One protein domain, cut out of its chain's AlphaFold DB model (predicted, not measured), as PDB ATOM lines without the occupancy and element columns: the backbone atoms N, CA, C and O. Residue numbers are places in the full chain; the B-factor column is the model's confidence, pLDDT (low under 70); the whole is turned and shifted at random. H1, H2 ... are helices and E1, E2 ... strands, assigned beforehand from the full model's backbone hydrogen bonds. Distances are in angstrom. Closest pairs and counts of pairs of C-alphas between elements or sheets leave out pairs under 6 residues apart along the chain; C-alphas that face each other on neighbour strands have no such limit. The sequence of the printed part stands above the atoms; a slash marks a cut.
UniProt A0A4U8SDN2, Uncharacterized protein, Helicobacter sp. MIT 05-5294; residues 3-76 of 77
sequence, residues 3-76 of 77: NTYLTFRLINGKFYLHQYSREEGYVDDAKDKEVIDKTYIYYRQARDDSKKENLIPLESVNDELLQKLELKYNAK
ATOM      1  N   ASN A   3      53.226  38.176 -24.805       91.69
ATOM      2  CA  ASN A   3      52.271  38.318 -23.708       91.69
ATOM      3  C   ASN A   3      51.553  36.992 -23.472       91.69
ATOM      4  O   ASN A   3      50.985  36.409 -24.393       91.69
ATOM      5  N   THR A   4      51.570  36.516 -22.230       95.12
ATOM      6  CA  THR A   4      50.881  35.289 -21.814       95.12
ATOM      7  C   THR A   4      49.570  35.644 -21.120       95.12
ATOM      8  O   THR A   4      49.556  36.438 -20.182       95.12
ATOM      9  N   TYR A   5      48.477  35.001 -21.534       96.81
ATOM     10  CA  TYR A   5      47.148  35.197 -20.963       96.81
ATOM     11  C   TYR A   5      46.575  33.881 -20.441       96.81
ATOM     12  O   TYR A   5      46.421  32.904 -21.181       96.81
ATOM     13  N   LEU A   6      46.193  33.891 -19.165       97.81
ATOM     14  CA  LEU A   6      45.463  32.816 -18.504       97.81
ATOM     15  C   LEU A   6      44.088  33.342 -18.100       97.81
ATOM     16  O   LEU A   6      43.968  34.250 -17.282       97.81
ATOM     17  N   THR A   7      43.039  32.783 -18.692       98.00
ATOM     18  CA  THR A   7      41.653  33.126 -18.357       98.00
ATOM     19  C   THR A   7      41.044  32.009 -17.535       98.00
ATOM     20  O   THR A   7      41.108  30.846 -17.935       98.00
ATOM     21  N   PHE A   8      40.386  32.359 -16.434       98.06
ATOM     22  CA  PHE A   8      39.725  31.411 -15.544       98.06
ATOM     23  C   PHE A   8      38.213  31.615 -15.536       98.06
ATOM     24  O   PHE A   8      37.718  32.732 -15.682       98.06
ATOM     25  N   ARG A   9      37.468  30.526 -15.343       97.25
ATOM     26  CA  ARG A   9      36.013  30.538 -15.173       97.25
ATOM     27  C   ARG A   9      35.647  29.979 -13.806       97.25
ATOM     28  O   ARG A   9      36.133  28.918 -13.424       97.25
ATOM     29  N   LEU A  10      34.752  30.671 -13.103       97.69
ATOM     30  CA  LEU A  10      34.163  30.189 -11.857       97.69
ATOM     31  C   LEU A  10      33.037  29.189 -12.163       97.69
ATOM     32  O   LEU A  10      32.098  29.510 -12.895       97.69
ATOM     33  N   ILE A  11      33.127  27.980 -11.611       95.25
ATOM     34  CA  ILE A  11      32.113  26.925 -11.724       95.25
ATOM     35  C   ILE A  11      31.901  26.350 -10.324       95.25
ATOM     36  O   ILE A  11      32.842  25.847  -9.717       95.25
ATOM     37  N   ASN A  12      30.677  26.445  -9.799       94.94
ATOM     38  CA  ASN A  12      30.304  25.931  -8.473       94.94
ATOM     39  C   ASN A  12      31.289  26.335  -7.354       94.94
ATOM     40  O   ASN A  12      31.677  25.513  -6.527       94.94
ATOM     41  N   GLY A  13      31.731  27.597  -7.355       96.81
ATOM     42  CA  GLY A  13      32.630  28.143  -6.330       96.81
ATOM     43  C   GLY A  13      34.119  27.831  -6.514       96.81
ATOM     44  O   GLY A  13      34.911  28.226  -5.666       96.81
ATOM     45  N   LYS A  14      34.527  27.167  -7.606       97.88
ATOM     46  CA  LYS A  14      35.939  26.886  -7.916       97.88
ATOM     47  C   LYS A  14      36.353  27.488  -9.255       97.88
ATOM     48  O   LYS A  14      35.573  27.486 -10.209       97.88
ATOM     49  N   PHE A  15      37.574  28.016  -9.324       98.31
ATOM     50  CA  PHE A  15      38.148  28.532 -10.566       98.31
ATOM     51  C   PHE A  15      38.813  27.414 -11.360       98.31
ATOM     52  O   PHE A  15      39.600  26.634 -10.826       98.31
ATOM     53  N   TYR A  16      38.521  27.387 -12.656       98.44
ATOM     54  CA  TYR A  16      39.110  26.458 -13.611       98.44
ATOM     55  C   TYR A  16      39.709  27.227 -14.779       98.44
ATOM     56  O   TYR A  16      39.131  28.224 -15.221       98.44
ATOM     57  N   LEU A  17      40.849  26.764 -15.289       98.50
ATOM     58  CA  LEU A  17      41.458  27.317 -16.489       98.50
ATOM     59  C   LEU A  17      40.467  27.171 -17.646       98.50
ATOM     60  O   LEU A  17      40.032  26.075 -17.994       98.50
ATOM     61  N   HIS A  18      40.088  28.300 -18.226       98.19
ATOM     62  CA  HIS A  18      39.183  28.368 -19.363       98.19
ATOM     63  C   HIS A  18      39.953  28.518 -20.674       98.19
ATOM     64  O   HIS A  18      39.589  27.895 -21.674       98.19
ATOM     65  N   GLN A  19      41.024  29.314 -20.663       98.31
ATOM     66  CA  GLN A  19      41.900  29.510 -21.811       98.31
ATOM     67  C   GLN A  19      43.337  29.783 -21.369       98.31
ATOM     68  O   GLN A  19      43.561  30.565 -20.448       98.31
ATOM     69  N   TYR A  20      44.283  29.183 -22.090       98.19
ATOM     70  CA  TYR A  20      45.681  29.585 -22.107       98.19
ATOM     71  C   TYR A  20      46.065  29.995 -23.534       98.19
ATOM     72  O   TYR A  20      45.919  29.202 -24.471       98.19
ATOM     73  N   SER A  21      46.533  31.232 -23.692       97.06
ATOM     74  CA  SER A  21      47.025  31.764 -24.961       97.06
ATOM     75  C   SER A  21      48.274  32.625 -24.789       97.06
ATOM     76  O   SER A  21      48.464  33.241 -23.741       97.06
ATOM     77  N   ARG A  22      49.092  32.707 -25.840       95.56
ATOM     78  CA  ARG A  22      50.215  33.643 -25.939       95.56
ATOM     79  C   ARG A  22      50.087  34.474 -27.204       95.56
ATOM     80  O   ARG A  22      49.748  33.948 -28.260       95.56
ATOM     81  N   GLU A  23      50.356  35.760 -27.084       95.00
ATOM     82  CA  GLU A  23      50.498  36.666 -28.215       95.00
ATOM     83  C   GLU A  23      51.976  36.943 -28.433       95.00
ATOM     84  O   GLU A  23      52.690  37.286 -27.493       95.00
ATOM     85  N   GLU A  24      52.427  36.783 -29.668       92.75
ATOM     86  CA  GLU A  24      53.743  37.206 -30.118       92.75
ATOM     87  C   GLU A  24      53.571  38.454 -30.975       92.75
ATOM     88  O   GLU A  24      52.709  38.519 -31.854       92.75
ATOM     89  N   GLY A  25      54.388  39.460 -30.698       89.44
ATOM     90  CA  GLY A  25      54.358  40.730 -31.400       89.44
ATOM     91  C   GLY A  25      55.729  41.382 -31.458       89.44
ATOM     92  O   GLY A  25      56.713  40.886 -30.901       89.44
ATOM     93  N   TYR A  26      55.790  42.533 -32.100       87.50
ATOM     94  CA  TYR A  26      56.988  43.355 -32.217       87.50
ATOM     95  C   TYR A  26      56.628  44.829 -32.029       87.50
ATOM     96  O   TYR A  26      55.458  45.206 -32.072       87.50
ATOM     97  N   VAL A  27      57.639  45.652 -31.770       86.31
ATOM     98  CA  VAL A  27      57.476  47.106 -31.760       86.31
ATOM     99  C   VAL A  27      57.733  47.596 -33.179       86.31
ATOM    100  O   VAL A  27      58.762  47.272 -33.766       86.31
ATOM    101  N   ASP A  28      56.773  48.314 -33.757       84.44
ATOM    102  CA  ASP A  28      56.971  49.042 -35.008       84.44
ATOM    103  C   ASP A  28      57.717  50.341 -34.685       84.44
ATOM    104  O   ASP A  28      57.107  51.331 -34.269       84.44
ATOM    105  N   ASP A  29      59.038  50.325 -34.881       82.81
ATOM    106  CA  ASP A  29      59.941  51.447 -34.594       82.81
ATOM    107  C   ASP A  29      59.550  52.738 -35.336       82.81
ATOM    108  O   ASP A  29      59.851  53.838 -34.876       82.81
ATOM    109  N   ALA A  30      58.852  52.642 -36.476       85.31
ATOM    110  CA  ALA A  30      58.431  53.816 -37.240       85.31
ATOM    111  C   ALA A  30      57.213  54.521 -36.624       85.31
ATOM    112  O   ALA A  30      56.962  55.694 -36.911       85.31
ATOM    113  N   LYS A  31      56.421  53.805 -35.821       83.25
ATOM    114  CA  LYS A  31      55.169  54.305 -35.233       83.25
ATOM    115  C   LYS A  31      55.168  54.296 -33.710       83.25
ATOM    116  O   LYS A  31      54.177  54.757 -33.146       83.25
ATOM    117  N   ASP A  32      56.230  53.776 -33.095       82.38
ATOM    118  CA  ASP A  32      56.371  53.545 -31.654       82.38
ATOM    119  C   ASP A  32      55.136  52.836 -31.074       82.38
ATOM    120  O   ASP A  32      54.485  53.285 -30.128       82.38
ATOM    121  N   LYS A  33      54.716  51.760 -31.750       85.25
ATOM    122  CA  LYS A  33      53.507  50.998 -31.410       85.25
ATOM    123  C   LYS A  33      53.800  49.514 -31.331       85.25
ATOM    124  O   LYS A  33      54.461  48.955 -32.201       85.25
ATOM    125  N   GLU A  34      53.220  48.866 -30.329       85.38
ATOM    126  CA  GLU A  34      53.184  47.410 -30.251       85.38
ATOM    127  C   GLU A  34      52.202  46.852 -31.286       85.38
ATOM    128  O   GLU A  34      51.028  47.228 -31.333       85.38
ATOM    129  N   VAL A  35      52.695  45.944 -32.125       87.25
ATOM    130  CA  VAL A  35      51.914  45.217 -33.124       87.25
ATOM    131  C   VAL A  35      51.892  43.745 -32.736       87.25
ATOM    132  O   VAL A  35      52.940  43.124 -32.559       87.25
ATOM    133  N   ILE A  36      50.690  43.178 -32.616       87.81
ATOM    134  CA  ILE A  36      50.496  41.739 -32.419       87.81
ATOM    135  C   ILE A  36      50.623  41.057 -33.785       87.81
ATOM    136  O   ILE A  36      49.874  41.383 -34.705       87.81
ATOM    137  N   ASP A  37      51.563  40.122 -33.914       89.00
ATOM    138  CA  ASP A  37      51.786  39.337 -35.135       89.00
ATOM    139  C   ASP A  37      50.953  38.050 -35.109       89.00
ATOM    140  O   ASP A  37      50.221  37.736 -36.048       89.00
ATOM    141  N   LYS A  38      51.023  37.304 -34.000       91.50
ATOM    142  CA  LYS A  38      50.375  35.995 -33.863       91.50
ATOM    143  C   LYS A  38      49.766  35.798 -32.488       91.50
ATOM    144  O   LYS A  38      50.346  36.174 -31.476       91.50
ATOM    145  N   THR A  39      48.639  35.093 -32.458       93.88
ATOM    146  CA  THR A  39      47.997  34.627 -31.226       93.88
ATOM    147  C   THR A  39      47.916  33.105 -31.238       93.88
ATOM    148  O   THR A  39      47.212  32.514 -32.057       93.88
ATOM    149  N   TYR A  40      48.596  32.458 -30.297       95.44
ATOM    150  CA  TYR A  40      48.550  31.016 -30.084       95.44
ATOM    151  C   TYR A  40      47.558  30.701 -28.972       95.44
ATOM    152  O   TYR A  40      47.695  31.186 -27.853       95.44
ATOM    153  N   ILE A  41      46.557  29.868 -29.260       96.56
ATOM    154  CA  ILE A  41      45.590  29.391 -28.261       96.56
ATOM    155  C   ILE A  41      45.933  27.939 -27.929       96.56
ATOM    156  O   ILE A  41      45.376  27.007 -28.524       96.56
ATOM    157  N   TYR A  42      46.853  27.758 -26.980       97.31
ATOM    158  CA  TYR A  42      47.359  26.450 -26.557       97.31
ATOM    159  C   TYR A  42      46.280  25.590 -25.897       97.31
ATOM    160  O   TYR A  42      46.218  24.386 -26.126       97.31
ATOM    161  N   TYR A  43      45.378  26.212 -25.137       97.69
ATOM    162  CA  TYR A  43      44.228  25.532 -24.546       97.69
ATOM    163  C   TYR A  43      42.999  26.431 -24.554       97.69
ATOM    164  O   TYR A  43      43.073  27.601 -24.183       97.69
ATOM    165  N   ARG A  44      41.845  25.875 -24.921       97.44
ATOM    166  CA  ARG A  44      40.531  26.486 -24.713       97.44
ATOM    167  C   ARG A  44      39.549  25.392 -24.320       97.44
ATOM    168  O   ARG A  44      39.235  24.534 -25.141       97.44
ATOM    169  N   GLN A  45      39.010  25.458 -23.105       97.00
ATOM    170  CA  GLN A  45      38.174  24.398 -22.524       97.00
ATOM    171  C   GLN A  45      37.018  23.986 -23.446       97.00
ATOM    172  O   GLN A  45      36.815  22.802 -23.676       97.00
ATOM    173  N   ALA A  46      36.304  24.938 -24.053       95.88
ATOM    174  CA  ALA A  46      35.192  24.618 -24.954       95.88
ATOM    175  C   ALA A  46      35.610  23.855 -26.231       95.88
ATOM    176  O   ALA A  46      34.792  23.127 -26.787       95.88
ATOM    177  N   ARG A  47      36.858  24.022 -26.697       95.44
ATOM    178  CA  ARG A  47      37.418  23.332 -27.872       95.44
ATOM    179  C   ARG A  47      38.029  21.986 -27.485       95.44
ATOM    180  O   ARG A  47      37.807  20.997 -28.174       95.44
ATOM    181  N   ASP A  48      38.807  21.977 -26.406       95.19
ATOM    182  CA  ASP A  48      39.708  20.872 -26.067       95.19
ATOM    183  C   ASP A  48      39.124  19.906 -25.020       95.19
ATOM    184  O   ASP A  48      39.560  18.761 -24.949       95.19
ATOM    185  N   ASP A  49      38.134  20.341 -24.234       94.88
ATOM    186  CA  ASP A  49      37.408  19.541 -23.235       94.88
ATOM    187  C   ASP A  49      35.930  19.975 -23.163       94.88
ATOM    188  O   ASP A  49      35.420  20.406 -22.127       94.88
ATOM    189  N   SER A  50      35.216  19.923 -24.291       94.62
ATOM    190  CA  SER A  50      33.836  20.432 -24.402       94.62
ATOM    191  C   SER A  50      32.852  19.763 -23.432       94.62
ATOM    192  O   SER A  50      31.904  20.406 -22.975       94.62
ATOM    193  N   LYS A  51      33.109  18.498 -23.076       95.81
ATOM    194  CA  LYS A  51      32.317  17.708 -22.124       95.81
ATOM    195  C   LYS A  51      32.629  18.010 -20.656       95.81
ATOM    196  O   LYS A  51      31.864  17.579 -19.799       95.81
ATOM    197  N   LYS A  52      33.676  18.796 -20.368       92.62
ATOM    198  CA  LYS A  52      34.124  19.159 -19.011       92.62
ATOM    199  C   LYS A  52      34.550  17.946 -18.177       92.62
ATOM    200  O   LYS A  52      34.341  17.927 -16.966       92.62
ATOM    201  N   GLU A  53      35.115  16.931 -18.823       94.81
ATOM    202  CA  GLU A  53      35.560  15.700 -18.158       94.81
ATOM    203  C   GLU A  53      36.939  15.883 -17.507       94.81
ATOM    204  O   GLU A  53      37.267  15.187 -16.553       94.81
ATOM    205  N   ASN A  54      37.730  16.849 -17.989       94.69
ATOM    206  CA  ASN A  54      39.111  17.093 -17.579       94.69
ATOM    207  C   ASN A  54      39.347  18.585 -17.289       94.69
ATOM    208  O   ASN A  54      40.316  19.186 -17.764       94.69
ATOM    209  N   LEU A  55      38.445  19.201 -16.515       96.69
ATOM    210  CA  LEU A  55      38.599  20.593 -16.095       96.69
ATOM    211  C   LEU A  55      39.894  20.768 -15.299       96.69
ATOM    212  O   LEU A  55      40.146  20.031 -14.350       96.69
ATOM    213  N   ILE A  56      40.671  21.789 -15.649       98.06
ATOM    214  CA  ILE A  56      41.943  22.109 -14.997       98.06
ATOM    215  C   ILE A  56      41.667  23.108 -13.865       98.06
ATOM    216  O   ILE A  56      41.320  24.254 -14.165       98.06
ATOM    217  N   PRO A  57      41.775  22.731 -12.579       97.94
ATOM    218  CA  PRO A  57      41.596  23.663 -11.467       97.94
ATOM    219  C   PRO A  57      42.717  24.706 -11.435       97.94
ATOM    220  O   PRO A  57      43.846  24.400 -11.811       97.94
ATOM    221  N   LEU A  58      42.428  25.911 -10.930       97.94
ATOM    222  CA  LEU A  58      43.433  26.968 -10.730       97.94
ATOM    223  C   LEU A  58      44.658  26.462  -9.949       97.94
ATOM    224  O   LEU A  58      45.785  26.715 -10.356       97.94
ATOM    225  N   GLU A  59      44.420  25.678  -8.894       97.12
ATOM    226  CA  GLU A  59      45.436  25.061  -8.021       97.12
ATOM    227  C   GLU A  59      46.457  24.200  -8.792       97.12
ATOM    228  O   GLU A  59      47.569  23.969  -8.330       97.12
ATOM    229  N   SER A  60      46.056  23.657  -9.946       97.31
ATOM    230  CA  SER A  60      46.875  22.757 -10.765       97.31
ATOM    231  C   SER A  60      47.627  23.483 -11.879       97.31
ATOM    232  O   SER A  60      48.413  22.849 -12.582       97.31
ATOM    233  N   VAL A  61      47.387  24.784 -12.081       97.44
ATOM    234  CA  VAL A  61      48.067  25.561 -13.121       97.44
ATOM    235  C   VAL A  61      49.470  25.926 -12.652       97.44
ATOM    236  O   VAL A  61      49.649  26.753 -11.764       97.44
ATOM    237  N   ASN A  62      50.463  25.307 -13.282       97.50
ATOM    238  CA  ASN A  62      51.884  25.543 -13.060       97.50
ATOM    239  C   ASN A  62      52.658  25.468 -14.387       97.50
ATOM    240  O   ASN A  62      52.103  25.074 -15.417       97.50
ATOM    241  N   ASP A  63      53.943  25.820 -14.357       96.75
ATOM    242  CA  ASP A  63      54.787  25.876 -15.557       96.75
ATOM    243  C   ASP A  63      54.874  24.529 -16.290       96.75
ATOM    244  O   ASP A  63      54.818  24.489 -17.520       96.75
ATOM    245  N   GLU A  64      54.935  23.413 -15.554       97.88
ATOM    246  CA  GLU A  64      54.972  22.068 -16.140       97.88
ATOM    247  C   GLU A  64      53.696  21.769 -16.944       97.88
ATOM    248  O   GLU A  64      53.754  21.250 -18.062       97.88
ATOM    249  N   LEU A  65      52.524  22.114 -16.400       97.38
ATOM    250  CA  LEU A  65      51.254  21.948 -17.095       97.38
ATOM    251  C   LEU A  65      51.181  22.840 -18.337       97.38
ATOM    252  O   LEU A  65      50.777  22.368 -19.401       97.38
ATOM    253  N   LEU A  66      51.564  24.115 -18.218       97.12
ATOM    254  CA  LEU A  66      51.525  25.058 -19.335       97.12
ATOM    255  C   LEU A  66      52.452  24.608 -20.470       97.12
ATOM    256  O   LEU A  66      52.024  24.579 -21.624       97.12
ATOM    257  N   GLN A  67      53.658  24.137 -20.147       96.81
ATOM    258  CA  GLN A  67      54.587  23.585 -21.133       96.81
ATOM    259  C   GLN A  67      54.005  22.353 -21.838       96.81
ATOM    260  O   GLN A  67      54.114  22.227 -23.057       96.81
ATOM    261  N   LYS A  68      53.326  21.454 -21.112       97.06
ATOM    262  CA  LYS A  68      52.646  20.300 -21.730       97.06
ATOM    263  C   LYS A  68      51.550  20.729 -22.708       97.06
ATOM    264  O   LYS A  68      51.400  20.100 -23.756       97.06
ATOM    265  N   LEU A  69      50.792  21.780 -22.392       96.50
ATOM    266  CA  LEU A  69      49.759  22.316 -23.287       96.50
ATOM    267  C   LEU A  69      50.370  22.922 -24.560       96.50
ATOM    268  O   LEU A  69      49.855  22.675 -25.651       96.50
ATOM    269  N   GLU A  70      51.485  23.645 -24.441       96.12
ATOM    270  CA  GLU A  70      52.237  24.170 -25.591       96.12
ATOM    271  C   GLU A  70      52.779  23.044 -26.479       96.12
ATOM    272  O   GLU A  70      52.543  23.037 -27.687       96.12
ATOM    273  N   LEU A  71      53.441  22.045 -25.884       96.00
ATOM    274  CA  LEU A  71      53.975  20.894 -26.616       96.00
ATOM    275  C   LEU A  71      52.869  20.127 -27.346       96.00
ATOM    276  O   LEU A  71      53.040  19.743 -28.501       96.00
ATOM    277  N   LYS A  72      51.709  19.938 -26.705       94.44
ATOM    278  CA  LYS A  72      50.547  19.293 -27.328       94.44
ATOM    279  C   LYS A  72      50.030  20.076 -28.535       94.44
ATOM    280  O   LYS A  72      49.628  19.465 -29.522       94.44
ATOM    281  N   TYR A  73      50.011  21.406 -28.455       93.25
ATOM    282  CA  TYR A  73      49.621  22.261 -29.573       93.25
ATOM    283  C   TYR A  73      50.619  22.152 -30.735       93.25
ATOM    284  O   TYR A  73      50.196  21.897 -31.859       93.25
ATOM    285  N   ASN A  74      51.923  22.246 -30.454       89.88
ATOM    286  CA  ASN A  74      52.993  22.163 -31.458       89.88
ATOM    287  C   ASN A  74      53.133  20.768 -32.089       89.88
ATOM    288  O   ASN A  74      53.658  20.625 -33.180       89.88
ATOM    289  N   ALA A  75      52.690  19.707 -31.411       89.50
ATOM    290  CA  ALA A  75      52.639  18.372 -32.008       89.50
ATOM    291  C   ALA A  75      51.471  18.209 -32.999       89.50
ATOM    292  O   ALA A  75      51.443  17.251 -33.769       89.50
ATOM    293  N   LYS A  76      50.472  19.099 -32.940       81.19
ATOM    294  CA  LYS A  76      49.257  19.032 -33.761       81.19
ATOM    295  C   LYS A  76      49.352  19.866 -35.046       81.19
ATOM    296  O   LYS A  76      48.584  19.592 -35.968       81.19
TER     297      LYS A  76
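AT A GLANCE: This is residues 3 to 76 of the 77 residues of an uncharacterized protein of Helicobacter sp. MIT 05-5294 (UniProt A0A4U8SDN2). A long, strongly twisted ribbon of three strands, E1, E2 and E3, makes the length of the domain, and the helix H2 crosses one face of it. The turn between E2 and E3 sticks out at one end, where residues 28 to 33 stand free, while the short helix H1 follows E3 and a long link leads from it to H2. The printed part has 74 residues, with named elements in the order E1, E2, E3, H1, H2; the sheet order is E1, E2, E3, all antiparallel, and the class is mixed, helices and strands. The whole is loose, with a radius of gyration of the C-alphas of 14.8 A, and elongated, spanning 48 by 30 by 21 A.

HOW THE PARTS SIT: E1, residues 3 to 11, and E2, residues 14 to 28, form a hairpin, antiparallel at 161 degrees; N 5 and O 21 are within hydrogen-bond range at 2.8 A. E2 and E3, residues 33 to 44, form a second hairpin, antiparallel at 150 degrees, with N 24 and O 38 at 2.8 A and N 40 and O 22 at 2.8 A. The three strands make a meander, each strand the antiparallel neighbour of the one before, with E1 and E3 as edge strands. E3 bends by 55 degrees at residue 37. H1, residues 45 to 48, is on the sheet, over E2, at a height of 8.3 A; the closest C-alphas of the two are those of His 18 and Gln 45, 5.2 A apart. H2, residues 63 to 74, is on the sheet at a height of 8.8 A and makes two layers with it, a helix on one face of a sheet. It lies over E3 and only just over E2, where 3 of its C-alphas fall, and runs across the strands, at 90 degrees to E3 on the local plane. The closest C-alphas of E3 and H2 are those of Tyr 42 and Glu 70, 5.5 A apart. H1 and H2 are apart. In H2 every O i to N i+4 pair is within hydrogen-bond range; H1 is too short for such a pair.

IN THESE COORDINATES: E1 begins at C-alpha 3, (52.271, 38.318, -23.708), and is 26.1 A long from first to last C-alpha. E2 measures 40.8 A and E3 28.5 A. H1 has four residues, and H2 measures 16.4 A, ending at C-alpha 74, (52.993, 22.163, -31.458).

THE WHOLE: The two C-alphas farthest apart, those of Asn 12 and Ala 30, are 49.0 A apart. The printed part has no cut. The link from H1 to H2, residues 49 to 62, is long; the other links are tight. The mean pLDDT of the printed part is 94.1, and no printed residue is under 70.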